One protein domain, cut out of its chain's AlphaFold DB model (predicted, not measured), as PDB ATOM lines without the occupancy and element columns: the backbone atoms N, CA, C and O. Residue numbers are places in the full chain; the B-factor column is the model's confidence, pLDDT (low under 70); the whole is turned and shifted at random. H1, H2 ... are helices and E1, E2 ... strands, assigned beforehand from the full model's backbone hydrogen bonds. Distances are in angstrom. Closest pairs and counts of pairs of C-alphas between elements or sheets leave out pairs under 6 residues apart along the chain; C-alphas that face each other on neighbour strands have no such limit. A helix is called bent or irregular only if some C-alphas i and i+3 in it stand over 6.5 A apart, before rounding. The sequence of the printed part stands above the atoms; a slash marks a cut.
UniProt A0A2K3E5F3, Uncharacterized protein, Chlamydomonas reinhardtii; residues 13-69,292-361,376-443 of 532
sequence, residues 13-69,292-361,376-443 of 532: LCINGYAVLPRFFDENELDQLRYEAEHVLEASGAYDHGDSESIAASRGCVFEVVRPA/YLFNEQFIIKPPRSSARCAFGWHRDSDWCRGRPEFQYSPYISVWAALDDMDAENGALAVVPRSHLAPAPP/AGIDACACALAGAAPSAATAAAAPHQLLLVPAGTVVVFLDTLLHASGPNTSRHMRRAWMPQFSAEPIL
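This is residues 13 to 69, 292 to 361 and 376 to 443 of the 532 residues of an uncharacterized protein of Chlamydomonas reinhardtii (UniProt A0A2K3E5F3). Two sheets stand partly face to face: a large, strongly twisted one, E1, E2, E3, E4, E6, E9, E11 and E12, and a small one in the order E5, E10, E7, E8. The long helix H2 crosses the large sheet on the side away from the small one, and H5 lies out at the far end beyond the small sheet. The 195 printed residues hold five named helices and twelve named strands, in the order H1 E1 H2 H3 E2 E3 E4 E5 H4 E6 E7 H5 E8 E9 E10 E11 E12. Neighbour strands are antiparallel; the class is mixed, with 90 residues, under half, in named elements. The whole is compact, with a radius of gyration of the C-alphas of 16.9 A and spans of 48 by 37 by 32 A.

H1, residues 13 to 16, only grazes the branched sheet. There E1, residues 18 to 21, pairs with E9, residues 410 to 414, N 19 to O 412 at 2.8 A. On the other side of E9 is E6, residues 331 to 337, N 335 to O 411 at 2.8 A. E6 pairs staggered with E12, residues 436 to 438, N 332 to O 437 at 2.9 A, and E11, residues 430 to 433, N 336 to O 433 at 2.8 A. H2, residues 27 to 43, runs across the strands, at 79 degrees to E6 on the local plane and a height of 9.7 A over the sheet; its closest C-alphas to E11 are Ala 37 and Arg 431, 7.4 A. E4, residues 297 to 301, has E11 on one side, N 299 to O 432 at 2.8 A, and E2, residues 61 to 63, on the other, N 62 to O 298 at 2.8 A. E3, residues 292 to 295, runs on into E4 and pairs with E12, N 292 to O 438 at 2.9 A. H3, residues 52 to 57, and H4, residues 316 to 319, only graze this sheet. In the other sheet E10, residues 419 to 421, pairs with E5, residues 311 to 314, N 311 to O 421 at 2.8 A, and E7, residues 348 to 350, N 349 to O 420 at 2.8 A. E8, residues 401 to 403, pairs with E7, N 401 to O 350 at 2.8 A. H5, residues 376 to 386, only grazes it with residues 376 to 378. Every O i to N i+4 pair is within hydrogen-bond range in H2, H3 and H5; H1 and H4 are too short for one.

H1 begins at C-alpha 13, (-7.785, 26.247, 16.102). H2 is 23.9 A long, E6 19.7 A and H5 15.1 A. E12 ends at C-alpha 438, (-7.171, 33.342, 3.312). H4 is irregular, but only just: C-alphas 316 and 319 are 6.6 A apart.

The two C-alphas farthest apart, of Asp 48 and Gly 387, are 50.4 A apart. Residues 70 to 291 and 362 to 375 are not printed; the C-alpha gaps are 8.2 A and 12.9 A. The links H4 to E6 and H5 to E8 are long. The pLDDT is under 70 in residues 45 to 69, 306 to 308, 358 to 361 and 376 to 399.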
ATOM      1  N   LEU A  13      -6.846  25.383  16.822       91.31
ATOM      2  CA  LEU A  13      -7.785  26.247  16.102       91.31
ATOM      3  C   LEU A  13      -9.199  25.655  16.067       91.31
ATOM      4  O   LEU A  13     -10.169  26.368  16.311       91.31
ATOM      5  N   CYS A  14      -9.346  24.350  15.828       88.00
ATOM      6  CA  CYS A  14     -10.656  23.703  15.854       88.00
ATOM      7  C   CYS A  14     -11.301  23.751  17.249       88.00
ATOM      8  O   CYS A  14     -12.501  24.014  17.359       88.00
ATOM      9  N   ILE A  15     -10.524  23.503  18.307       87.44
ATOM     10  CA  ILE A  15     -11.035  23.388  19.678       87.44
ATOM     11  C   ILE A  15     -11.280  24.764  20.296       87.44
ATOM     12  O   ILE A  15     -12.372  25.005  20.809       87.44
ATOM     13  N   ASN A  16     -10.282  25.642  20.254       90.75
ATOM     14  CA  ASN A  16     -10.225  26.905  20.986       90.75
ATOM     15  C   ASN A  16     -10.456  28.132  20.102       90.75
ATOM     16  O   ASN A  16     -10.799  29.190  20.626       90.75
ATOM     17  N   GLY A  17     -10.294  27.997  18.784       90.88
ATOM     18  CA  GLY A  17     -10.369  29.104  17.827       90.88
ATOM     19  C   GLY A  17      -9.067  29.897  17.714       90.88
ATOM     20  O   GLY A  17      -8.984  30.817  16.903       90.88
ATOM     21  N   TYR A  18      -8.052  29.530  18.500       96.00
ATOM     22  CA  TYR A  18      -6.701  30.073  18.448       96.00
ATOM     23  C   TYR A  18      -5.660  29.036  18.883       96.00
ATOM     24  O   TYR A  18      -5.996  28.053  19.538       96.00
ATOM     25  N   ALA A  19      -4.399  29.286  18.543       95.88
ATOM     26  CA  ALA A  19      -3.231  28.527  18.968       95.88
ATOM     27  C   ALA A  19      -2.101  29.490  19.358       95.88
ATOM     28  O   ALA A  19      -1.881  30.493  18.678       95.88
ATOM     29  N   VAL A  20      -1.363  29.174  20.425       95.56
ATOM     30  CA  VAL A  20      -0.225  29.978  20.905       95.56
ATOM     31  C   VAL A  20       1.078  29.224  20.659       95.56
ATOM     32  O   VAL A  20       1.242  28.087  21.097       95.56
ATOM     33  N   LEU A  21       2.014  29.873  19.976       94.56
ATOM     34  CA  LEU A  21       3.335  29.364  19.630       94.56
ATOM     35  C   LEU A  21       4.395  30.245  20.310       94.56
ATOM     36  O   LEU A  21       4.814  31.257  19.743       94.56
ATOM     37  N   PRO A  22       4.804  29.914  21.548       92.81
ATOM     38  CA  PRO A  22       5.777  30.712  22.286       92.81
ATOM     39  C   PRO A  22       7.166  30.617  21.650       92.81
ATOM     40  O   PRO A  22       7.596  29.526  21.266       92.81
ATOM     41  N   ARG A  23       7.891  31.745  21.613       87.12
ATOM     42  CA  ARG A  23       9.253  31.844  21.044       87.12
ATOM     43  C   ARG A  23       9.335  31.298  19.613       87.12
ATOM     44  O   ARG A  23      10.220  30.507  19.283       87.12
ATOM     45  N   PHE A  24       8.352  31.662  18.796       92.56
ATOM     46  CA  PHE A  24       8.313  31.314  17.382       92.56
ATOM     47  C   PHE A  24       9.397  32.065  16.603       92.56
ATOM     48  O   PHE A  24      10.112  31.451  15.806       92.56
ATOM     49  N   PHE A  25       9.531  33.362  16.883       91.38
ATOM     50  CA  PHE A  25      10.635  34.187  16.410       91.38
ATOM     51  C   PHE A  25      11.761  34.220  17.438       91.38
ATOM     52  O   PHE A  25      11.506  34.245  18.647       91.38
ATOM     53  N   ASP A  26      12.997  34.196  16.949       91.56
ATOM     54  CA  ASP A  26      14.175  34.511  17.758       91.56
ATOM     55  C   ASP A  26      14.442  36.028  17.802       91.56
ATOM     56  O   ASP A  26      13.779  36.806  17.116       91.56
ATOM     57  N   GLU A  27      15.391  36.466  18.637       91.38
ATOM     58  CA  GLU A  27      15.679  37.899  18.807       91.38
ATOM     59  C   GLU A  27      16.169  38.575  17.520       91.38
ATOM     60  O   GLU A  27      15.836  39.732  17.294       91.38
ATOM     61  N   ASN A  28      16.882  37.869  16.633       90.38
ATOM     62  CA  ASN A  28      17.332  38.473  15.375       90.38
ATOM     63  C   ASN A  28      16.140  38.748  14.447       90.38
ATOM     64  O   ASN A  28      16.059  39.806  13.828       90.38
ATOM     65  N   GLU A  29      15.204  37.798  14.358       89.06
ATOM     66  CA  GLU A  29      13.958  37.969  13.603       89.06
ATOM     67  C   GLU A  29      13.077  39.070  14.215       89.06
ATOM     68  O   GLU A  29      12.472  39.864  13.490       89.06
ATOM     69  N   LEU A  30      13.025  39.149  15.548       91.69
ATOM     70  CA  LEU A  30      12.291  40.187  16.267       91.69
ATOM     71  C   LEU A  30      12.865  41.580  16.047       91.69
ATOM     72  O   LEU A  30      12.097  42.497  15.772       91.69
ATOM     73  N   ASP A  31      14.178  41.753  16.158       91.19
ATOM     74  CA  ASP A  31      14.828  43.049  15.964       91.19
ATOM     75  C   ASP A  31      14.569  43.594  14.566       91.19
ATOM     76  O   ASP A  31      14.321  44.787  14.383       91.19
ATOM     77  N   GLN A  32      14.518  42.705  13.582       87.44
ATOM     78  CA  GLN A  32      14.201  43.087  12.225       87.44
ATOM     79  C   GLN A  32      12.729  43.497  12.041       87.44
ATOM     80  O   GLN A  32      12.450  44.526  11.429       87.44
ATOM     81  N   LEU A  33      11.784  42.745  12.615       89.88
ATOM     82  CA  LEU A  33      10.361  43.114  12.617       89.88
ATOM     83  C   LEU A  33      10.103  44.411  13.402       89.88
ATOM     84  O   LEU A  33       9.247  45.208  13.024       89.88
ATOM     85  N   ARG A  34      10.836  44.640  14.497       91.69
ATOM     86  CA  ARG A  34      10.791  45.886  15.277       91.69
ATOM     87  C   ARG A  34      11.295  47.064  14.449       91.69
ATOM     88  O   ARG A  34      10.640  48.102  14.455       91.69
ATOM     89  N   TYR A  35      12.398  46.881  13.723       88.94
ATOM     90  CA  TYR A  35      12.941  47.883  12.807       88.94
ATOM     91  C   TYR A  35      11.939  48.238  11.698       88.94
ATOM     92  O   TYR A  35      11.701  49.413  11.432       88.94
ATOM     93  N   GLU A  36      11.289  47.244  11.091       86.38
ATOM     94  CA  GLU A  36      10.238  47.482  10.092       86.38
ATOM     95  C   GLU A  36       9.030  48.212  10.689       86.38
ATOM     96  O   GLU A  36       8.552  49.183  10.103       86.38
ATOM     97  N   ALA A  37       8.578  47.813  11.881       86.12
ATOM     98  CA  ALA A  37       7.486  48.484  12.581       86.12
ATOM     99  C   ALA A  37       7.805  49.961  12.872       86.12
ATOM    100  O   ALA A  37       6.938  50.820  12.709       86.12
ATOM    101  N   GLU A  38       9.033  50.260  13.304       84.56
ATOM    102  CA  GLU A  38       9.512  51.628  13.527       84.56
ATOM    103  C   GLU A  38       9.552  52.418  12.218       84.56
ATOM    104  O   GLU A  38       9.007  53.516  12.149       84.56
ATOM    105  N   HIS A  39      10.091  51.829  11.152       82.81
ATOM    106  CA  HIS A  39      10.185  52.491   9.857       82.81
ATOM    107  C   HIS A  39       8.810  52.805   9.250       82.81
ATOM    108  O   HIS A  39       8.577  53.904   8.747       82.81
ATOM    109  N   VAL A  40       7.869  51.860   9.328       79.25
ATOM    110  CA  VAL A  40       6.484  52.044   8.871       79.25
ATOM    111  C   VAL A  40       5.781  53.132   9.687       79.25
ATOM    112  O   VAL A  40       5.045  53.948   9.131       79.25
ATOM    113  N   LEU A  41       6.031  53.184  10.996       78.69
ATOM    114  CA  LEU A  41       5.478  54.203  11.884       78.69
ATOM    115  C   LEU A  41       6.034  55.608  11.606       78.69
ATOM    116  O   LEU A  41       5.287  56.588  11.640       78.69
ATOM    117  N   GLU A  42       7.332  55.714  11.331       80.44
ATOM    118  CA  GLU A  42       7.972  56.960  10.906       80.44
ATOM    119  C   GLU A  42       7.407  57.423   9.558       80.44
ATOM    120  O   GLU A  42       6.958  58.562   9.426       80.44
ATOM    121  N   ALA A  43       7.344  56.519   8.577       76.44
ATOM    122  CA  ALA A  43       6.838  56.806   7.238       76.44
ATOM    123  C   ALA A  43       5.354  57.203   7.228       76.44
ATOM    124  O   ALA A  43       4.927  57.975   6.367       76.44
ATOM    125  N   SER A  44       4.557  56.718   8.186       70.81
ATOM    126  CA  SER A  44       3.154  57.114   8.308       70.81
ATOM    127  C   SER A  44       2.974  58.545   8.829       70.81
ATOM    128  O   SER A  44       1.836  59.007   8.923       70.81
ATOM    129  N   GLY A  45       4.055  59.227   9.230       67.38
ATOM    130  CA  GLY A  45       4.012  60.561   9.836       67.38
ATOM    131  C   GLY A  45       3.279  60.583  11.178       67.38
ATOM    132  O   GLY A  45       2.965  61.647  11.704       67.38
ATOM    133  N   ALA A  46       2.985  59.413  11.757       63.78
ATOM    134  CA  ALA A  46       2.201  59.350  12.983       63.78
ATOM    135  C   ALA A  46       3.006  59.878  14.181       63.78
ATOM    136  O   ALA A  46       2.416  60.370  15.137       63.78
ATOM    137  N   TYR A  47       4.339  59.857  14.103       57.97
ATOM    138  CA  TYR A  47       5.221  60.438  15.115       57.97
ATOM    139  C   TYR A  47       5.403  61.961  15.002       57.97
ATOM    140  O   TYR A  47       5.663  62.609  16.015       57.97
ATOM    141  N   ASP A  48       5.222  62.549  13.814       51.06
ATOM    142  CA  ASP A  48       5.573  63.954  13.523       51.06
ATOM    143  C   ASP A  48       4.709  64.981  14.277       51.06
ATOM    144  O   ASP A  48       5.040  66.164  14.355       51.06
ATOM    145  N   HIS A  49       3.611  64.539  14.891       47.41
ATOM    146  CA  HIS A  49       2.774  65.392  15.731       47.41
ATOM    147  C   HIS A  49       3.156  65.378  17.213       47.41
ATOM    148  O   HIS A  49       2.553  66.123  17.981       47.41
ATOM    149  N   GLY A  50       4.134  64.564  17.634       45.00
ATOM    150  CA  GLY A  50       4.598  64.493  19.028       45.00
ATOM    151  C   GLY A  50       3.519  64.100  20.045       45.00
ATOM    152  O   GLY A  50       3.779  64.089  21.247       45.00
ATOM    153  N   ASP A  51       2.316  63.773  19.575       52.88
ATOM    154  CA  ASP A  51       1.147  63.545  20.396       52.88
ATOM    155  C   ASP A  51       0.632  62.133  20.137       52.88
ATOM    156  O   ASP A  51       0.265  61.771  19.021       52.88
ATOM    157  N   SER A  52       0.589  61.326  21.195       56.34
ATOM    158  CA  SER A  52      -0.003  59.984  21.203       56.34
ATOM    159  C   SER A  52      -1.430  59.933  20.620       56.34
ATOM    160  O   SER A  52      -1.911  58.856  20.258       56.34
ATOM    161  N   GLU A  53      -2.097  61.087  20.498       55.78
ATOM    162  CA  GLU A  53      -3.392  61.251  19.845       55.78
ATOM    163  C   GLU A  53      -3.406  60.948  18.332       55.78
ATOM    164  O   GLU A  53      -4.418  60.439  17.846       55.78
ATOM    165  N   SER A  54      -2.323  61.182  17.580       57.78
ATOM    166  CA  SER A  54      -2.274  60.902  16.129       57.78
ATOM    167  C   SER A  54      -2.312  59.396  15.834       57.78
ATOM    168  O   SER A  54      -3.090  58.934  15.001       57.78
ATOM    169  N   ILE A  55      -1.539  58.604  16.583       58.84
ATOM    170  CA  ILE A  55      -1.552  57.134  16.528       58.84
ATOM    171  C   ILE A  55      -2.883  56.603  17.077       58.84
ATOM    172  O   ILE A  55      -3.450  55.640  16.560       58.84
ATOM    173  N   ALA A  56      -3.455  57.267  18.081       55.50
ATOM    174  CA  ALA A  56      -4.792  56.940  18.559       55.50
ATOM    175  C   ALA A  56      -5.889  57.191  17.506       55.50
ATOM    176  O   ALA A  56      -6.905  56.491  17.512       55.50
ATOM    177  N   ALA A  57      -5.699  58.140  16.581       56.81
ATOM    178  CA  ALA A  57      -6.626  58.378  15.473       56.81
ATOM    179  C   ALA A  57      -6.647  57.210  14.473       56.81
ATOM    180  O   ALA A  57      -7.713  56.877  13.953       56.81
ATOM    181  N   SER A  58      -5.517  56.519  14.280       59.56
ATOM    182  CA  SER A  58      -5.457  55.257  13.528       59.56
ATOM    183  C   SER A  58      -5.820  54.023  14.373       59.56
ATOM    184  O   SER A  58      -5.644  52.889  13.927       59.56
ATOM    185  N   ARG A  59      -6.342  54.226  15.597       59.22
ATOM    186  CA  ARG A  59      -6.611  53.187  16.613       59.22
ATOM    187  C   ARG A  59      -5.380  52.350  16.979       59.22
ATOM    188  O   ARG A  59      -5.523  51.231  17.459       59.22
ATOM    189  N   GLY A  60      -4.174  52.875  16.776       62.41
ATOM    190  CA  GLY A  60      -2.931  52.143  17.006       62.41
ATOM    191  C   GLY A  60      -2.591  51.122  15.918       62.41
ATOM    192  O   GLY A  60      -1.767  50.250  16.161       62.41
ATOM    193  N   CYS A  61      -3.207  51.194  14.736       67.56
ATOM    194  CA  CYS A  61      -2.789  50.407  13.575       67.56
ATOM    195  C   CYS A  61      -2.057  51.295  12.569       67.56
ATOM    196  O   CYS A  61      -2.511  52.398  12.260       67.56
ATOM    197  N   VAL A  62      -0.959  50.787  12.017       69.06
ATOM    198  CA  VAL A  62      -0.338  51.322  10.807       69.06
ATOM    199  C   VAL A  62      -0.449  50.248   9.733       69.06
ATOM    200  O   VAL A  62      -0.043  49.102   9.934       69.06
ATOM    201  N   PHE A  63      -1.082  50.616   8.622       61.06
ATOM    202  CA  PHE A  63      -1.346  49.720   7.505       61.06
ATOM    203  C   PHE A  63      -0.292  49.928   6.434       61.06
ATOM    204  O   PHE A  63      -0.052  51.064   6.018       61.06
ATOM    205  N   GLU A  64       0.255  48.832   5.929       56.28
ATOM    206  CA  GLU A  64       0.960  48.847   4.660       56.28
ATOM    207  C   GLU A  64       0.011  48.326   3.576       56.28
ATOM    208  O   GLU A  64      -0.684  47.324   3.750       56.28
ATOM    209  N   VAL A  65      -0.080  49.035   2.447       45.34
ATOM    210  CA  VAL A  65      -0.897  48.563   1.323       45.34
ATOM    211  C   VAL A  65      -0.166  47.397   0.672       45.34
ATOM    212  O   VAL A  65       0.714  47.599  -0.166       45.34
ATOM    213  N   VAL A  66      -0.579  46.175   1.015       44.44
ATOM    214  CA  VAL A  66      -0.152  44.963   0.313       44.44
ATOM    215  C   VAL A  66      -0.615  45.081  -1.142       44.44
ATOM    216  O   VAL A  66      -1.795  44.929  -1.466       44.44
ATOM    217  N   ARG A  67       0.310  45.403  -2.056       37.28
ATOM    218  CA  ARG A  67       0.050  45.248  -3.495       37.28
ATOM    219  C   ARG A  67      -0.212  43.762  -3.746       37.28
ATOM    220  O   ARG A  67       0.481  42.968  -3.119       37.28
ATOM    221  N   PRO A  68      -1.148  43.367  -4.634       35.75
ATOM    222  CA  PRO A  68      -1.494  41.961  -4.836       35.75
ATOM    223  C   PRO A  68      -0.239  41.135  -5.135       35.75
ATOM    224  O   PRO A  68       0.282  41.150  -6.251       35.75
ATOM    225  N   ALA A  69       0.286  40.462  -4.116       37.16
ATOM    226  CA  ALA A  69       1.421  39.579  -4.242       37.16
ATOM    227  C   ALA A  69       0.843  38.235  -4.669       37.16
ATOM    228  O   ALA A  69       0.246  37.507  -3.876       37.16
ATOM    229  N   TYR A 292      -3.204  32.948   0.553       81.12
ATOM    230  CA  TYR A 292      -3.185  34.335   0.086       81.12
ATOM    231  C   TYR A 292      -3.027  35.300   1.258       81.12
ATOM    232  O   TYR A 292      -3.907  35.380   2.111       81.12
ATOM    233  N   LEU A 293      -1.938  36.073   1.274       85.31
ATOM    234  CA  LEU A 293      -1.818  37.254   2.132       85.31
ATOM    235  C   LEU A 293      -2.693  38.367   1.546       85.31
ATOM    236  O   LEU A 293      -2.458  38.792   0.415       85.31
ATOM    237  N   PHE A 294      -3.698  38.829   2.290       79.56
ATOM    238  CA  PHE A 294      -4.610  39.882   1.812       79.56
ATOM    239  C   PHE A 294      -4.608  41.140   2.684       79.56
ATOM    240  O   PHE A 294      -5.039  42.195   2.223       79.56
ATOM    241  N   ASN A 295      -4.145  41.038   3.929       83.06
ATOM    242  CA  ASN A 295      -3.971  42.174   4.819       83.06
ATOM    243  C   ASN A 295      -2.711  41.981   5.659       83.06
ATOM    244  O   ASN A 295      -2.419  40.872   6.109       83.06
ATOM    245  N   GLU A 296      -1.997  43.073   5.882       85.31
ATOM    246  CA  GLU A 296      -0.817  43.130   6.724       85.31
ATOM    247  C   GLU A 296      -0.808  44.457   7.468       85.31
ATOM    248  O   GLU A 296      -1.054  45.523   6.896       85.31
ATOM    249  N   GLN A 297      -0.564  44.386   8.771       86.44
ATOM    250  CA  GLN A 297      -0.574  45.564   9.620       86.44
ATOM    251  C   GLN A 297       0.403  45.420  10.778       86.44
ATOM    252  O   GLN A 297       0.565  44.341  11.355       86.44
ATOM    253  N   PHE A 298       0.977  46.551  11.172       89.31
ATOM    254  CA  PHE A 298       1.625  46.700  12.464       89.31
ATOM    255  C   PHE A 298       0.644  47.359  13.435       89.31
ATOM    256  O   PHE A 298       0.072  48.413  13.162       89.31
ATOM    257  N   ILE A 299       0.433  46.725  14.585       91.00
ATOM    258  CA  ILE A 299      -0.397  47.242  15.672       91.00
ATOM    259  C   ILE A 299       0.539  47.806  16.735       91.00
ATOM    260  O   ILE A 299       1.133  47.063  17.521       91.00
ATOM    261  N   ILE A 300       0.652  49.125  16.759       89.69
ATOM    262  CA  ILE A 300       1.574  49.882  17.593       89.69
ATOM    263  C   ILE A 300       0.770  50.691  18.606       89.69
ATOM    264  O   ILE A 300      -0.007  51.579  18.260       89.69
ATOM    265  N   LYS A 301       0.976  50.388  19.886       89.31
ATOM    266  CA  LYS A 301       0.397  51.121  21.009       89.31
ATOM    267  C   LYS A 301       1.495  51.910  21.718       89.31
ATOM    268  O   LYS A 301       2.303  51.298  22.424       89.31
ATOM    269  N   PRO A 302       1.516  53.245  21.577       86.44
ATOM    270  CA  PRO A 302       2.471  54.094  22.273       86.44
ATOM    271  C   PRO A 302       2.369  53.961  23.795       86.44
ATOM    272  O   PRO A 302       1.284  53.636  24.304       86.44
ATOM    273  N   PRO A 303       3.463  54.257  24.519       87.81
ATOM    274  CA  PRO A 303       3.435  54.399  25.969       87.81
ATOM    275  C   PRO A 303       2.311  55.326  26.425       87.81
ATOM    276  O   PRO A 303       2.103  56.383  25.830       87.81
ATOM    277  N   ARG A 304       1.641  54.973  27.525       85.38
ATOM    278  CA  ARG A 304       0.596  55.789  28.173       85.38
ATOM    279  C   ARG A 304      -0.492  56.271  27.205       85.38
ATOM    280  O   ARG A 304      -1.013  57.376  27.347       85.38
ATOM    281  N   SER A 305      -0.831  55.451  26.217       77.31
ATOM    282  CA  SER A 305      -1.869  55.775  25.246       77.31
ATOM    283  C   SER A 305      -3.271  55.569  25.824       77.31
ATOM    284  O   SER A 305      -3.519  54.724  26.686       77.31
ATOM    285  N   SER A 306      -4.208  56.393  25.353       69.38
ATOM    286  CA  SER A 306      -5.578  56.426  25.867       69.38
ATOM    287  C   SER A 306      -6.406  55.199  25.452       69.38
ATOM    288  O   SER A 306      -6.014  54.400  24.599       69.38
ATOM    289  N   ALA A 307      -7.632  55.105  25.983       68.31
ATOM    290  CA  ALA A 307      -8.636  54.114  25.578       68.31
ATOM    291  C   ALA A 307      -8.929  54.088  24.061       68.31
ATOM    292  O   ALA A 307      -9.509  53.125  23.571       68.31
ATOM    293  N   ARG A 308      -8.525  55.111  23.295       69.31
ATOM    294  CA  ARG A 308      -8.660  55.137  21.829       69.31
ATOM    295  C   ARG A 308      -7.732  54.149  21.107       69.31
ATOM    296  O   ARG A 308      -8.063  53.734  20.004       69.31
ATOM    297  N   CYS A 309      -6.627  53.744  21.735       74.00
ATOM    298  CA  CYS A 309      -5.745  52.676  21.246       74.00
ATOM    299  C   CYS A 309      -6.193  51.278  21.715       74.00
ATOM    300  O   CYS A 309      -5.492  50.289  21.487       74.00
ATOM    301  N   ALA A 310      -7.332  51.179  22.413       82.38
ATOM    302  CA  ALA A 310      -7.936  49.905  22.767       82.38
ATOM    303  C   ALA A 310      -8.804  49.385  21.614       82.38
ATOM    304  O   ALA A 310      -9.518  50.136  20.946       82.38
ATOM    305  N   PHE A 311      -8.787  48.072  21.432       84.00
ATOM    306  CA  PHE A 311      -9.653  47.367  20.501       84.00
ATOM    307  C   PHE A 311     -10.790  46.759  21.309       84.00
ATOM    308  O   PHE A 311     -10.565  45.885  22.149       84.00
ATOM    309  N   GLY A 312     -12.008  47.254  21.078       82.31
ATOM    310  CA  GLY A 312     -13.209  46.651  21.647       82.31
ATOM    311  C   GLY A 312     -13.389  45.212  21.163       82.31
ATOM    312  O   GLY A 312     -12.776  44.798  20.183       82.31
ATOM    313  N   TRP A 313     -14.238  44.451  21.849       85.56
ATOM    314  CA  TRP A 313     -14.570  43.087  21.445       85.56
ATOM    315  C   TRP A 313     -15.147  43.045  20.032       85.56
ATOM    316  O   TRP A 313     -16.127  43.732  19.748       85.56
ATOM    317  N   HIS A 314     -14.528  42.248  19.166       85.81
ATOM    318  CA  HIS A 314     -14.932  42.071  17.773       85.81
ATOM    319  C   HIS A 314     -14.511  40.697  17.247       85.81
ATOM    320  O   HIS A 314     -13.733  39.980  17.886       85.81
ATOM    321  N   ARG A 315     -15.042  40.335  16.077       86.81
ATOM    322  CA  ARG A 315     -14.464  39.317  15.198       86.81
ATOM    323  C   ARG A 315     -13.842  40.029  14.010       86.81
ATOM    324  O   ARG A 315     -14.426  40.992  13.512       86.81
ATOM    325  N   ASP A 316     -12.710  39.540  13.515       88.00
ATOM    326  CA  ASP A 316     -12.093  40.148  12.335       88.00
ATOM    327  C   ASP A 316     -13.068  40.099  11.156       88.00
ATOM    328  O   ASP A 316     -13.306  41.096  10.490       88.00
ATOM    329  N   SER A 317     -13.741  38.972  10.936       84.31
ATOM    330  CA  SER A 317     -14.671  38.809   9.813       84.31
ATOM    331  C   SER A 317     -15.863  39.776   9.800       84.31
ATOM    332  O   SER A 317     -16.473  39.932   8.744       84.31
ATOM    333  N   ASP A 318     -16.172  40.488  10.888       84.06
ATOM    334  CA  ASP A 318     -17.308  41.421  10.948       84.06
ATOM    335  C   ASP A 318     -17.185  42.592   9.940       84.06
ATOM    336  O   ASP A 318     -18.191  43.213   9.576       84.06
ATOM    337  N   TRP A 319     -15.978  42.896   9.431       81.81
ATOM    338  CA  TRP A 319     -15.795  43.944   8.414       81.81
ATOM    339  C   TRP A 319     -16.246  43.535   7.000       81.81
ATOM    340  O   TRP A 319     -16.593  44.418   6.211       81.81
ATOM    341  N   CYS A 320     -16.278  42.237   6.669       81.62
ATOM    342  CA  CYS A 320     -16.616  41.731   5.326       81.62
ATOM    343  C   CYS A 320     -17.723  40.675   5.292       81.62
ATOM    344  O   CYS A 320     -18.413  40.537   4.279       81.62
ATOM    345  N   ARG A 321     -17.920  39.915   6.369       79.69
ATOM    346  CA  ARG A 321     -18.874  38.809   6.408       79.69
ATOM    347  C   ARG A 321     -20.307  39.324   6.347       79.69
ATOM    348  O   ARG A 321     -20.687  40.257   7.045       79.69
ATOM    349  N   GLY A 322     -21.118  38.701   5.492       75.50
ATOM    350  CA  GLY A 322     -22.522  39.079   5.297       75.50
ATOM    351  C   GLY A 322     -22.726  40.408   4.561       75.50
ATOM    352  O   GLY A 322     -23.869  40.810   4.353       75.50
ATOM    353  N   ARG A 323     -21.645  41.072   4.133       79.38
ATOM    354  CA  ARG A 323     -21.703  42.317   3.371       79.38
ATOM    355  C   ARG A 323     -21.643  42.029   1.867       79.38
ATOM    356  O   ARG A 323     -20.681  41.411   1.410       79.38
ATOM    357  N   PRO A 324     -22.645  42.448   1.073       79.31
ATOM    358  CA  PRO A 324     -22.746  42.082  -0.342       79.31
ATOM    359  C   PRO A 324     -21.627  42.666  -1.214       79.31
ATOM    360  O   PRO A 324     -21.366  42.157  -2.303       79.31
ATOM    361  N   GLU A 325     -20.964  43.730  -0.762       82.69
ATOM    362  CA  GLU A 325     -19.848  44.364  -1.457       82.69
ATOM    363  C   GLU A 325     -18.525  43.591  -1.349       82.69
ATOM    364  O   GLU A 325     -17.576  43.933  -2.054       82.69
ATOM    365  N   PHE A 326     -18.447  42.546  -0.521       82.44
ATOM    366  CA  PHE A 326     -17.253  41.716  -0.371       82.44
ATOM    367  C   PHE A 326     -17.524  40.264  -0.775       82.44
ATOM    368  O   PHE A 326     -18.567  39.684  -0.480       82.44
ATOM    369  N   GLN A 327     -16.556  39.658  -1.456       84.44
ATOM    370  CA  GLN A 327     -16.459  38.210  -1.585       84.44
ATOM    371  C   GLN A 327     -15.692  37.688  -0.372       84.44
ATOM    372  O   GLN A 327     -14.465  37.657  -0.365       84.44
ATOM    373  N   TYR A 328     -16.436  37.353   0.681       84.75
ATOM    374  CA  TYR A 328     -15.874  36.772   1.894       84.75
ATOM    375  C   TYR A 328     -15.363  35.351   1.629       84.75
ATOM    376  O   TYR A 328     -16.091  34.523   1.081       84.75
ATOM    377  N   SER A 329     -14.143  35.085   2.083       84.25
ATOM    378  CA  SER A 329     -13.573  33.752   2.252       84.25
ATOM    379  C   SER A 329     -13.055  33.660   3.692       84.25
ATOM    380  O   SER A 329     -12.461  34.642   4.147       84.25
ATOM    381  N   PRO A 330     -13.297  32.561   4.433       88.50
ATOM    382  CA  PRO A 330     -12.729  32.379   5.765       88.50
ATOM    383  C   PRO A 330     -11.207  32.539   5.768       88.50
ATOM    384  O   PRO A 330     -10.518  32.147   4.822       88.50
ATOM    385  N   TYR A 331     -10.680  33.102   6.850       90.62
ATOM    386  CA  TYR A 331      -9.257  33.391   6.973       90.62
ATOM    387  C   TYR A 331      -8.742  33.210   8.399       90.62
ATOM    388  O   TYR A 331      -9.507  33.061   9.355       90.62
ATOM    389  N   ILE A 332      -7.419  33.214   8.524       94.25
ATOM    390  CA  ILE A 332      -6.717  33.231   9.804       94.25
ATOM    391  C   ILE A 332      -5.920  34.519   9.953       94.25
ATOM    392  O   ILE A 332      -5.377  35.052   8.983       94.25
ATOM    393  N   SER A 333      -5.815  34.979  11.190       94.62
ATOM    394  CA  SER A 333      -4.943  36.075  11.597       94.62
ATOM    395  C   SER A 333      -3.746  35.493  12.334       94.62
ATOM    396  O   SER A 333      -3.904  34.641  13.211       94.62
ATOM    397  N   VAL A 334      -2.542  35.937  11.978       95.81
ATOM    398  CA  VAL A 334      -1.316  35.565  12.684       95.81
ATOM    399  C   VAL A 334      -0.816  36.790  13.420       95.81
ATOM    400  O   VAL A 334      -0.287  37.696  12.804       95.81
ATOM    401  N   TRP A 335      -0.983  36.836  14.734       97.38
ATOM    402  CA  TRP A 335      -0.554  37.959  15.558       97.38
ATOM    403  C   TRP A 335       0.763  37.630  16.256       97.38
ATOM    404  O   TRP A 335       0.835  36.696  17.051       97.38
ATOM    405  N   ALA A 336       1.816  38.381  15.953       96.56
ATOM    406  CA  ALA A 336       3.148  38.203  16.510       96.56
ATOM    407  C   ALA A 336       3.454  39.295  17.538       96.56
ATOM    408  O   ALA A 336       3.412  40.485  17.220       96.56
ATOM    409  N   ALA A 337       3.789  38.889  18.762       97.31
ATOM    410  CA  ALA A 337       4.248  39.790  19.808       97.31
ATOM    411  C   ALA A 337       5.680  40.247  19.512       97.31
ATOM    412  O   ALA A 337       6.603  39.434  19.574       97.31
ATOM    413  N   LEU A 338       5.873  41.530  19.188       96.31
ATOM    414  CA  LEU A 338       7.217  42.078  18.972       96.31
ATOM    415  C   LEU A 338       7.842  42.604  20.265       96.31
ATOM    416  O   LEU A 338       9.058  42.657  20.386       96.31
ATOM    417  N   ASP A 339       7.020  42.957  21.246       96.88
ATOM    418  CA  ASP A 339       7.433  43.308  22.605       96.88
ATOM    419  C   ASP A 339       6.818  42.307  23.599       96.88
ATOM    420  O   ASP A 339       5.908  41.555  23.239       96.88
ATOM    421  N   ASP A 340       7.300  42.282  24.843       97.38
ATOM    422  CA  ASP A 340       6.657  41.501  25.907       97.38
ATOM    423  C   ASP A 340       5.232  42.008  26.139       97.38
ATOM    424  O   ASP A 340       4.988  43.213  26.147       97.38
ATOM    425  N   MET A 341       4.279  41.095  26.313       96.44
ATOM    426  CA  MET A 341       2.851  41.404  26.374       96.44
ATOM    427  C   MET A 341       2.318  41.146  27.770       96.44
ATOM    428  O   MET A 341       2.354  40.014  28.260       96.44
ATOM    429  N   ASP A 342       1.769  42.187  28.387       95.31
ATOM    430  CA  ASP A 342       1.233  42.129  29.737       95.31
ATOM    431  C   ASP A 342      -0.144  42.811  29.853       95.31
ATOM    432  O   ASP A 342      -0.755  43.263  28.877       95.31
ATOM    433  N   ALA A 343      -0.684  42.839  31.071       91.31
ATOM    434  CA  ALA A 343      -1.977  43.457  31.327       91.31
ATOM    435  C   ALA A 343      -1.950  44.990  31.227       91.31
ATOM    436  O   ALA A 343      -2.980  45.589  30.925       91.31
ATOM    437  N   GLU A 344      -0.797  45.621  31.458       92.31
ATOM    438  CA  GLU A 344      -0.650  47.077  31.473       92.31
ATOM    439  C   GLU A 344      -0.459  47.650  30.068       92.31
ATOM    440  O   GLU A 344      -0.908  48.759  29.780       92.31
ATOM    441  N   ASN A 345       0.196  46.914  29.172       92.50
ATOM    442  CA  ASN A 345       0.492  47.367  27.817       92.50
ATOM    443  C   ASN A 345      -0.561  46.955  26.776       92.50
ATOM    444  O   ASN A 345      -0.425  47.226  25.577       92.50
ATOM    445  N   GLY A 346      -1.653  46.358  27.252       90.38
ATOM    446  CA  GLY A 346      -2.786  45.968  26.439       90.38
ATOM    447  C   GLY A 346      -2.480  44.724  25.618       90.38
ATOM    448  O   GLY A 346      -2.532  44.782  24.387       90.38
ATOM    449  N   ALA A 347      -2.187  43.601  26.277       94.31
ATOM    450  CA  ALA A 347      -2.122  42.285  25.646       94.31
ATOM    451  C   ALA A 347      -3.420  41.913  24.892       94.31
ATOM    452  O   ALA A 347      -4.467  42.569  25.003       94.31
ATOM    453  N   LEU A 348      -3.332  40.871  24.063       94.88
ATOM    454  CA  LEU A 348      -4.478  40.303  23.354       94.88
ATOM    455  C   LEU A 348      -5.362  39.532  24.344       94.88
ATOM    456  O   LEU A 348      -4.869  38.700  25.103       94.88
ATOM    457  N   ALA A 349      -6.663  39.800  24.334       94.00
ATOM    458  CA  ALA A 349      -7.665  39.063  25.089       94.00
ATOM    459  C   ALA A 349      -8.549  38.275  24.123       94.00
ATOM    460  O   ALA A 349      -8.987  38.813  23.109       94.00
ATOM    461  N   VAL A 350      -8.838  37.017  24.444       92.69
ATOM    462  CA  VAL A 350      -9.658  36.120  23.618       92.69
ATOM    463  C   VAL A 350     -10.767  35.496  24.451       92.69
ATOM    464  O   VAL A 350     -10.595  35.276  25.647       92.69
ATOM    465  N   VAL A 351     -11.896  35.169  23.828       91.12
ATOM    466  CA  VAL A 351     -12.890  34.262  24.419       91.12
ATOM    467  C   VAL A 351     -12.696  32.889  23.779       91.12
ATOM    468  O   VAL A 351     -13.090  32.715  22.620       91.12
ATOM    469  N   PRO A 352     -12.084  31.910  24.472       90.25
ATOM    470  CA  PRO A 352     -11.891  30.580  23.911       90.25
ATOM    471  C   PRO A 352     -13.210  29.982  23.417       90.25
ATOM    472  O   PRO A 352     -14.252  30.137  24.053       90.25
ATOM    473  N   ARG A 353     -13.154  29.273  22.286       87.12
ATOM    474  CA  ARG A 353     -14.292  28.585  21.648       87.12
ATOM    475  C   ARG A 353     -15.366  29.495  21.047       87.12
ATOM    476  O   ARG A 353     -16.336  28.991  20.485       87.12
ATOM    477  N   SER A 354     -15.216  30.817  21.122       85.56
ATOM    478  CA  SER A 354     -16.212  31.775  20.615       85.56
ATOM    479  C   SER A 354     -16.445  31.724  19.101       85.56
ATOM    480  O   SER A 354     -17.490  32.181  18.635       85.56
ATOM    481  N   HIS A 355     -15.526  31.124  18.341       86.56
ATOM    482  CA  HIS A 355     -15.679  30.845  16.908       86.56
ATOM    483  C   HIS A 355     -16.779  29.816  16.607       86.56
ATOM    484  O   HIS A 355     -17.305  29.794  15.499       86.56
ATOM    485  N   LEU A 356     -17.143  28.980  17.586       83.94
ATOM    486  CA  LEU A 356     -18.232  28.003  17.467       83.94
ATOM    487  C   LEU A 356     -19.612  28.633  17.687       83.94
ATOM    488  O   LEU A 356     -20.628  27.998  17.405       83.94
ATOM    489  N   ALA A 357     -19.668  29.858  18.218       77.00
ATOM    490  CA  ALA A 357     -20.928  30.557  18.403       77.00
ATOM    491  C   ALA A 357     -21.503  30.978  17.035       77.00
ATOM    492  O   ALA A 357     -20.744  31.401  16.156       77.00
ATOM    493  N   PRO A 358     -22.836  30.927  16.847       65.94
ATOM    494  CA  PRO A 358     -23.470  31.417  15.633       65.94
ATOM    495  C   PRO A 358     -23.075  32.869  15.362       65.94
ATOM    496  O   PRO A 358     -22.998  33.690  16.281       65.94
ATOM    497  N   ALA A 359     -22.844  33.196  14.089       57.31
ATOM    498  CA  ALA A 359     -22.652  34.583  13.695       57.31
ATOM    499  C   ALA A 359     -23.907  35.390  14.082       57.31
ATOM    500  O   ALA A 359     -25.022  34.918  13.828       57.31
ATOM    501  N   PRO A 360     -23.766  36.579  14.694       54.78
ATOM    502  CA  PRO A 360     -24.920  37.413  14.981       54.78
ATOM    503  C   PRO A 360     -25.637  37.766  13.665       54.78
ATOM    504  O   PRO A 360     -24.984  37.914  12.626       54.78
ATOM    505  N   PRO A 361     -26.975  37.891  13.669       50.31
ATOM    506  CA  PRO A 361     -27.720  38.270  12.474       50.31
ATOM    507  C   PRO A 361     -27.216  39.616  11.932       50.31
ATOM    508  O   PRO A 361     -26.900  40.521  12.703       50.31
ATOM    509  N   ALA A 376     -22.514  43.796  24.450       42.22
ATOM    510  CA  ALA A 376     -23.547  43.066  23.709       42.22
ATOM    511  C   ALA A 376     -23.013  41.900  22.839       42.22
ATOM    512  O   ALA A 376     -23.701  40.894  22.663       42.22
ATOM    513  N   GLY A 377     -21.790  42.012  22.299       48.03
ATOM    514  CA  GLY A 377     -21.162  40.955  21.494       48.03
ATOM    515  C   GLY A 377     -20.609  39.807  22.343       48.03
ATOM    516  O   GLY A 377     -20.724  38.640  21.959       48.03
ATOM    517  N   ILE A 378     -20.067  40.137  23.518       50.88
ATOM    518  CA  ILE A 378     -19.646  39.162  24.528       50.88
ATOM    519  C   ILE A 378     -20.870  38.424  25.075       50.88
ATOM    520  O   ILE A 378     -20.839  37.201  25.152       50.88
ATOM    521  N   ASP A 379     -21.955  39.140  25.377       48.56
ATOM    522  CA  ASP A 379     -23.193  38.596  25.947       48.56
ATOM    523  C   ASP A 379     -23.809  37.563  25.021       48.56
ATOM    524  O   ASP A 379     -24.098  36.442  25.431       48.56
ATOM    525  N   ALA A 380     -23.956  37.919  23.744       50.22
ATOM    526  CA  ALA A 380     -24.496  37.022  22.736       50.22
ATOM    527  C   ALA A 380     -23.632  35.762  22.574       50.22
ATOM    528  O   ALA A 380     -24.169  34.667  22.417       50.22
ATOM    529  N   CYS A 381     -22.303  35.890  22.652       53.44
ATOM    530  CA  CYS A 381     -21.400  34.751  22.535       53.44
ATOM    531  C   CYS A 381     -21.385  33.870  23.788       53.44
ATOM    532  O   CYS A 381     -21.498  32.654  23.666       53.44
ATOM    533  N   ALA A 382     -21.303  34.463  24.979       54.69
ATOM    534  CA  ALA A 382     -21.370  33.752  26.252       54.69
ATOM    535  C   ALA A 382     -22.676  32.963  26.367       54.69
ATOM    536  O   ALA A 382     -22.671  31.791  26.728       54.69
ATOM    537  N   CYS A 383     -23.786  33.599  25.992       50.56
ATOM    538  CA  CYS A 383     -25.104  32.988  26.016       50.56
ATOM    539  C   CYS A 383     -25.221  31.877  24.968       50.56
ATOM    540  O   CYS A 383     -25.663  30.785  25.307       50.56
ATOM    541  N   ALA A 384     -24.726  32.086  23.744       52.72
ATOM    542  CA  ALA A 384     -24.690  31.037  22.726       52.72
ATOM    543  C   ALA A 384     -23.837  29.827  23.144       52.72
ATOM    544  O   ALA A 384     -24.264  28.690  22.964       52.72
ATOM    545  N   LEU A 385     -22.662  30.055  23.739       55.41
ATOM    546  CA  LEU A 385     -21.797  28.988  24.254       55.41
ATOM    547  C   LEU A 385     -22.425  28.251  25.444       55.41
ATOM    548  O   LEU A 385     -22.203  27.053  25.604       55.41
ATOM    549  N   ALA A 386     -23.216  28.949  26.259       53.91
ATOM    550  CA  ALA A 386     -23.937  28.382  27.396       53.91
ATOM    551  C   ALA A 386     -25.311  27.784  27.030       53.91
ATOM    552  O   ALA A 386     -25.982  27.246  27.909       53.91
ATOM    553  N   GLY A 387     -25.761  27.890  25.771       51.41
ATOM    554  CA  GLY A 387     -27.116  27.493  25.360       51.41
ATOM    555  C   GLY A 387     -28.235  28.332  25.999       51.41
ATOM    556  O   GLY A 387     -29.363  27.862  26.129       51.41
ATOM    557  N   ALA A 388     -27.927  29.557  26.428       47.50
ATOM    558  CA  ALA A 388     -28.830  30.475  27.112       47.50
ATOM    559  C   ALA A 388     -29.269  31.633  26.197       47.50
ATOM    560  O   ALA A 388     -28.587  31.986  25.235       47.50
ATOM    561  N   ALA A 389     -30.408  32.256  26.504       46.34
ATOM    562  CA  ALA A 389     -30.823  33.495  25.850       46.34
ATOM    563  C   ALA A 389     -30.031  34.694  26.418       46.34
ATOM    564  O   ALA A 389     -29.815  34.744  27.632       46.34
ATOM    565  N   PRO A 390     -29.623  35.673  25.586       46.50
ATOM    566  CA  PRO A 390     -28.918  36.860  26.057       46.50
ATOM    567  C   PRO A 390     -29.782  37.669  27.030       46.50
ATOM    568  O   PRO A 390     -30.878  38.106  26.683       46.50
ATOM    569  N   SER A 391     -29.286  37.877  28.254       41.56
ATOM    570  CA  SER A 391     -29.909  38.750  29.257       41.56
ATOM    571  C   SER A 391     -28.968  39.896  29.641       41.56
ATOM    572  O   SER A 391     -27.746  39.756  29.603       41.56
ATOM    573  N   ALA A 392     -29.513  41.029  30.083       38.62
ATOM    574  CA  ALA A 392     -28.704  42.155  30.562       38.62
ATOM    575  C   ALA A 392     -27.829  41.813  31.795       38.62
ATOM    576  O   ALA A 392     -26.915  42.561  32.127       38.62
ATOM    577  N   ALA A 393     -28.083  40.682  32.468       37.22
ATOM    578  CA  ALA A 393     -27.316  40.206  33.622       37.22
ATOM    579  C   ALA A 393     -26.123  39.299  33.246       37.22
ATOM    580  O   ALA A 393     -25.298  38.989  34.102       37.22
ATOM    581  N   THR A 394     -26.005  38.879  31.981       42.66
ATOM    582  CA  THR A 394     -24.935  37.977  31.504       42.66
ATOM    583  C   THR A 394     -23.648  38.693  31.069       42.66
ATOM    584  O   THR A 394     -22.653  38.024  30.791       42.66
ATOM    585  N   ALA A 395     -23.616  40.031  31.120       38.88
ATOM    586  CA  ALA A 395     -22.476  40.852  30.694       38.88
ATOM    587  C   ALA A 395     -21.212  40.778  31.545       38.88
ATOM    588  O   ALA A 395     -20.180  41.345  31.188       38.88
ATOM    589  N   ALA A 396     -21.259  40.033  32.644       40.44
ATOM    590  CA  ALA A 396     -20.151  39.932  33.577       40.44
ATOM    591  C   ALA A 396     -19.286  38.664  33.438       40.44
ATOM    592  O   ALA A 396     -18.350  38.532  34.221       40.44
ATOM    593  N   ALA A 397     -19.548  37.712  32.527       47.94
ATOM    594  CA  ALA A 397     -18.896  36.399  32.678       47.94
ATOM    595  C   ALA A 397     -18.746  35.508  31.429       47.94
ATOM    596  O   ALA A 397     -18.820  34.287  31.562       47.94
ATOM    597  N   ALA A 398     -18.461  36.034  30.230       52.66
ATOM    598  CA  ALA A 398     -17.715  35.174  29.300       52.66
ATOM    599  C   ALA A 398     -16.309  34.993  29.892       52.66
ATOM    600  O   ALA A 398     -15.625  36.010  30.080       52.66
ATOM    601  N   PRO A 399     -15.854  33.767  30.219       69.19
ATOM    602  CA  PRO A 399     -14.475  33.568  30.632       69.19
ATOM    603  C   PRO A 399     -13.585  33.941  29.446       69.19
ATOM    604  O   PRO A 399     -13.500  33.215  28.456       69.19
ATOM    605  N   HIS A 400     -12.977  35.120  29.523       83.12
ATOM    606  CA  HIS A 400     -11.978  35.562  28.570       83.12
ATOM    607  C   HIS A 400     -10.593  35.320  29.151       83.12
ATOM    608  O   HIS A 400     -10.379  35.376  30.362       83.12
ATOM    609  N   GLN A 401      -9.649  35.050  28.265       90.25
ATOM    610  CA  GLN A 401      -8.265  34.816  28.605       90.25
ATOM    611  C   GLN A 401      -7.422  35.961  28.063       90.25
ATOM    612  O   GLN A 401      -7.462  36.262  26.872       90.25
ATOM    613  N   LEU A 402      -6.649  36.581  28.950       94.06
ATOM    614  CA  LEU A 402      -5.618  37.535  28.576       94.06
ATOM    615  C   LEU A 402      -4.328  36.768  28.263       94.06
ATOM    616  O   LEU A 402      -3.855  35.976  29.080       94.06
ATOM    617  N   LEU A 403      -3.776  36.975  27.072       96.31
ATOM    618  CA  LEU A 403      -2.592  36.273  26.587       96.31
ATOM    619  C   LEU A 403      -1.333  37.052  26.979       96.31
ATOM    620  O   LEU A 403      -0.815  37.851  26.202       96.31
ATOM    621  N   LEU A 404      -0.868  36.818  28.207       97.12
ATOM    622  CA  LEU A 404       0.399  37.348  28.716       97.12
ATOM    623  C   LEU A 404       1.541  36.500  28.151       97.12
ATOM    624  O   LEU A 404       1.704  35.341  28.537       97.12
ATOM    625  N   VAL A 405       2.278  37.041  27.189       97.06
ATOM    626  CA  VAL A 405       3.255  36.275  26.406       97.06
ATOM    627  C   VAL A 405       4.539  37.073  26.208       97.06
ATOM    628  O   VAL A 405       4.469  38.289  26.042       97.06
ATOM    629  N   PRO A 406       5.715  36.423  26.204       97.69
ATOM    630  CA  PRO A 406       6.958  37.108  25.882       97.69
ATOM    631  C   PRO A 406       7.009  37.486  24.398       97.69
ATOM    632  O   PRO A 406       6.327  36.863  23.565       97.69
ATOM    633  N   ALA A 407       7.874  38.445  24.069       97.38
ATOM    634  CA  ALA A 407       8.235  38.768  22.696       97.38
ATOM    635  C   ALA A 407       8.643  37.502  21.913       97.38
ATOM    636  O   ALA A 407       9.158  36.522  22.462       97.38
ATOM    637  N   GLY A 408       8.337  37.487  20.618       95.94
ATOM    638  CA  GLY A 408       8.572  36.346  19.726       95.94
ATOM    639  C   GLY A 408       7.475  35.292  19.759       95.94
ATOM    640  O   GLY A 408       7.516  34.337  18.983       95.94
ATOM    641  N   THR A 409       6.471  35.444  20.624       97.00
ATOM    642  CA  THR A 409       5.290  34.577  20.619       97.00
ATOM    643  C   THR A 409       4.374  34.907  19.446       97.00
ATOM    644  O   THR A 409       4.058  36.069  19.200       97.00
ATOM    645  N   VAL A 410       3.893  33.870  18.759       96.25
ATOM    646  CA  VAL A 410       2.861  33.980  17.723       96.25
ATOM    647  C   VAL A 410       1.545  33.409  18.236       96.25
ATOM    648  O   VAL A 410       1.508  32.314  18.790       96.25
ATOM    649  N   VAL A 411       0.453  34.134  18.022       97.06
ATOM    650  CA  VAL A 411      -0.919  33.682  18.252       97.06
ATOM    651  C   VAL A 411      -1.619  33.604  16.902       97.06
ATOM    652  O   VAL A 411      -1.835  34.621  16.250       97.06
ATOM    653  N   VAL A 412      -1.979  32.398  16.476       96.69
ATOM    654  CA  VAL A 412      -2.812  32.193  15.284       96.69
ATOM    655  C   VAL A 412      -4.255  32.098  15.739       96.69
ATOM    656  O   VAL A 412      -4.530  31.334  16.658       96.69
ATOM    657  N   PHE A 413      -5.179  32.822  15.118       96.25
ATOM    658  CA  PHE A 413      -6.598  32.722  15.446       96.25
ATOM    659  C   PHE A 413      -7.505  32.815  14.225       96.25
ATOM    660  O   PHE A 413      -7.141  33.372  13.191       96.25
ATOM    661  N   LEU A 414      -8.691  32.219  14.352       95.38
ATOM    662  CA  LEU A 414      -9.727  32.258  13.327       95.38
ATOM    663  C   LEU A 414     -10.362  33.650  13.264       95.38
ATOM    664  O   LEU A 414     -10.616  34.271  14.297       95.38
ATOM    665  N   ASP A 415     -10.727  34.083  12.061       92.12
ATOM    666  CA  ASP A 415     -11.442  35.337  11.777       92.12
ATOM    667  C   ASP A 415     -12.765  35.535  12.544       92.12
ATOM    668  O   ASP A 415     -13.334  36.629  12.576       92.12
ATOM    669  N   THR A 416     -13.293  34.466  13.130       89.75
ATOM    670  CA  THR A 416     -14.556  34.412  13.874       89.75
ATOM    671  C   THR A 416     -14.375  34.336  15.389       89.75
ATOM    672  O   THR A 416     -15.371  34.376  16.119       89.75
ATOM    673  N   LEU A 417     -13.133  34.248  15.875       90.75
ATOM    674  CA  LEU A 417     -12.830  34.296  17.299       90.75
ATOM    675  C   LEU A 417     -13.100  35.705  17.841       90.75
ATOM    676  O   LEU A 417     -12.576  36.694  17.327       90.75
ATOM    677  N   LEU A 418     -13.886  35.791  18.912       89.81
ATOM    678  CA  LEU A 418     -14.052  37.032  19.660       89.81
ATOM    679  C   LEU A 418     -12.774  37.358  20.417       89.81
ATOM    680  O   LEU A 418     -12.314  36.587  21.267       89.81
ATOM    681  N   HIS A 419     -12.245  38.537  20.131       91.19
ATOM    682  CA  HIS A 419     -11.038  39.036  20.755       91.19
ATOM    683  C   HIS A 419     -11.103  40.553  20.947       91.19
ATOM    684  O   HIS A 419     -11.936  41.256  20.370       91.19
ATOM    685  N   ALA A 420     -10.250  41.045  21.834       91.00
ATOM    686  CA  ALA A 420     -10.141  42.444  22.211       91.00
ATOM    687  C   ALA A 420      -8.720  42.739  22.675       91.00
ATOM    688  O   ALA A 420      -7.895  41.844  22.853       91.00
ATOM    689  N   SER A 421      -8.422  44.010  22.915       89.50
ATOM    690  CA  SER A 421      -7.152  44.382  23.517       89.50
ATOM    691  C   SER A 421      -7.249  45.727  24.230       89.50
ATOM    692  O   SER A 421      -7.713  46.703  23.644       89.50
ATOM    693  N   GLY A 422      -6.793  45.785  25.484       86.75
ATOM    694  CA  GLY A 422      -6.866  46.985  26.329       86.75
ATOM    695  C   GLY A 422      -5.963  48.142  25.871       86.75
ATOM    696  O   GLY A 422      -5.182  47.977  24.933       86.75
ATOM    697  N   PRO A 423      -6.049  49.329  26.494       87.00
ATOM    698  CA  PRO A 423      -5.101  50.419  26.247       87.00
ATOM    699  C   PRO A 423      -3.678  50.039  26.695       87.00
ATOM    700  O   PRO A 423      -3.505  49.075  27.436       87.00
ATOM    701  N   ASN A 424      -2.671  50.811  26.272       90.50
ATOM    702  CA  ASN A 424      -1.314  50.695  26.809       90.50
ATOM    703  C   ASN A 424      -1.081  51.797  27.850       90.50
ATOM    704  O   ASN A 424      -0.749  52.928  27.504       90.50
ATOM    705  N   THR A 425      -1.250  51.465  29.129       90.56
ATOM    706  CA  THR A 425      -0.989  52.375  30.255       90.56
ATOM    707  C   THR A 425       0.462  52.327  30.733       90.56
ATOM    708  O   THR A 425       0.855  53.130  31.581       90.56
ATOM    709  N   SER A 426       1.263  51.405  30.198       91.44
ATOM    710  CA  SER A 426       2.671  51.250  30.551       91.44
ATOM    711  C   SER A 426       3.529  52.411  30.026       91.44
ATOM    712  O   SER A 426       3.100  53.256  29.236       91.44
ATOM    713  N   ARG A 427       4.795  52.447  30.452       91.38
ATOM    714  CA  ARG A 427       5.805  53.398  29.950       91.38
ATOM    715  C   ARG A 427       6.536  52.918  28.690       91.38
ATOM    716  O   ARG A 427       7.418  53.631  28.220       91.38
ATOM    717  N   HIS A 428       6.214  51.729  28.188       89.50
ATOM    718  CA  HIS A 428       6.906  51.094  27.071       89.50
ATOM    719  C   HIS A 428       6.013  51.057  25.832       89.50
ATOM    720  O   HIS A 428       4.786  51.078  25.930       89.50
ATOM    721  N   MET A 429       6.638  51.054  24.656       89.25
ATOM    722  CA  MET A 429       5.937  50.793  23.404       89.25
ATOM    723  C   MET A 429       5.428  49.349  23.416       89.25
ATOM    724  O   MET A 429       6.087  48.474  23.971       89.25
ATOM    725  N   ARG A 430       4.274  49.103  22.793       93.44
ATOM    726  CA  ARG A 430       3.780  47.749  22.542       93.44
ATOM    727  C   ARG A 430       3.499  47.585  21.055       93.44
ATOM    728  O   ARG A 430       2.560  48.182  20.529       93.44
ATOM    729  N   ARG A 431       4.297  46.764  20.380       93.81
ATOM    730  CA  ARG A 431       4.207  46.479  18.947       93.81
ATOM    731  C   ARG A 431       3.802  45.034  18.716       93.81
ATOM    732  O   ARG A 431       4.268  44.114  19.385       93.81
ATOM    733  N   ALA A 432       2.942  44.845  17.733       95.19
ATOM    734  CA  ALA A 432       2.627  43.540  17.194       95.19
ATOM    735  C   ALA A 432       2.565  43.611  15.673       95.19
ATOM    736  O   ALA A 432       2.165  44.632  15.118       95.19
ATOM    737  N   TRP A 433       2.919  42.520  15.014       94.56
ATOM    738  CA  TRP A 433       2.744  42.353  13.576       94.56
ATOM    739  C   TRP A 433       1.592  41.384  13.325       94.56
ATOM    740  O   TRP A 433       1.475  40.383  14.032       94.56
ATOM    741  N   MET A 434       0.704  41.702  12.384       93.94
ATOM    742  CA  MET A 434      -0.504  40.911  12.151       93.94
ATOM    743  C   MET A 434      -0.838  40.727  10.666       93.94
ATOM    744  O   MET A 434      -1.731  41.403  10.148       93.94
ATOM    745  N   PRO A 435      -0.160  39.807   9.965       91.94
ATOM    746  CA  PRO A 435      -0.578  39.363   8.645       91.94
ATOM    747  C   PRO A 435      -1.803  38.440   8.724       91.94
ATOM    748  O   PRO A 435      -1.956  37.631   9.647       91.94
ATOM    749  N   GLN A 436      -2.681  38.548   7.729       89.94
ATOM    750  CA  GLN A 436      -3.906  37.758   7.616       89.94
ATOM    751  C   GLN A 436      -3.941  36.994   6.294       89.94
ATOM    752  O   GLN A 436      -3.672  37.549   5.223       89.94
ATOM    753  N   PHE A 437      -4.298  35.712   6.383       88.56
ATOM    754  CA  PHE A 437      -4.220  34.772   5.272       88.56
ATOM    755  C   PHE A 437      -5.544  34.066   5.023       88.56
ATOM    756  O   PHE A 437      -6.122  33.484   5.941       88.56
ATOM    757  N   SER A 438      -5.978  34.052   3.768       86.00
ATOM    758  CA  SER A 438      -7.171  33.342   3.312       86.00
ATOM    759  C   SER A 438      -6.808  32.206   2.352       86.00
ATOM    760  O   SER A 438      -5.749  32.212   1.719       86.00
ATOM    761  N   ALA A 439      -7.694  31.214   2.236       82.31
ATOM    762  CA  ALA A 439      -7.544  30.147   1.242       82.31
ATOM    763  C   ALA A 439      -7.842  30.640  -0.187       82.31
ATOM    764  O   ALA A 439      -7.315  30.100  -1.154       82.31
ATOM    765  N   GLU A 440      -8.651  31.693  -0.315       82.31
ATOM    766  CA  GLU A 440      -9.019  32.321  -1.585       82.31
ATOM    767  C   GLU A 440      -8.912  33.849  -1.483       82.31
ATOM    768  O   GLU A 440      -9.066  34.395  -0.386       82.31
ATOM    769  N   PRO A 441      -8.704  34.579  -2.595       82.50
ATOM    770  CA  PRO A 441      -8.667  36.037  -2.571       82.50
ATOM    771  C   PRO A 441      -9.954  36.654  -2.005       82.50
ATOM    772  O   PRO A 441     -11.051  36.402  -2.505       82.50
ATOM    773  N   ILE A 442      -9.817  37.536  -1.011       80.88
ATOM    774  CA  ILE A 442     -10.929  38.354  -0.513       80.88
ATOM    775  C   ILE A 442     -11.027  39.606  -1.384       80.88
ATOM    776  O   ILE A 442     -10.204  40.517  -1.299       80.88
ATOM    777  N   LEU A 443     -12.038  39.644  -2.250       82.06
ATOM    778  CA  LEU A 443     -12.200  40.707  -3.239       82.06
ATOM    779  C   LEU A 443     -13.351  41.637  -2.869       82.06
ATOM    780  O   LEU A 443     -14.455  41.203  -2.537       82.06
TER     781      LEU A 443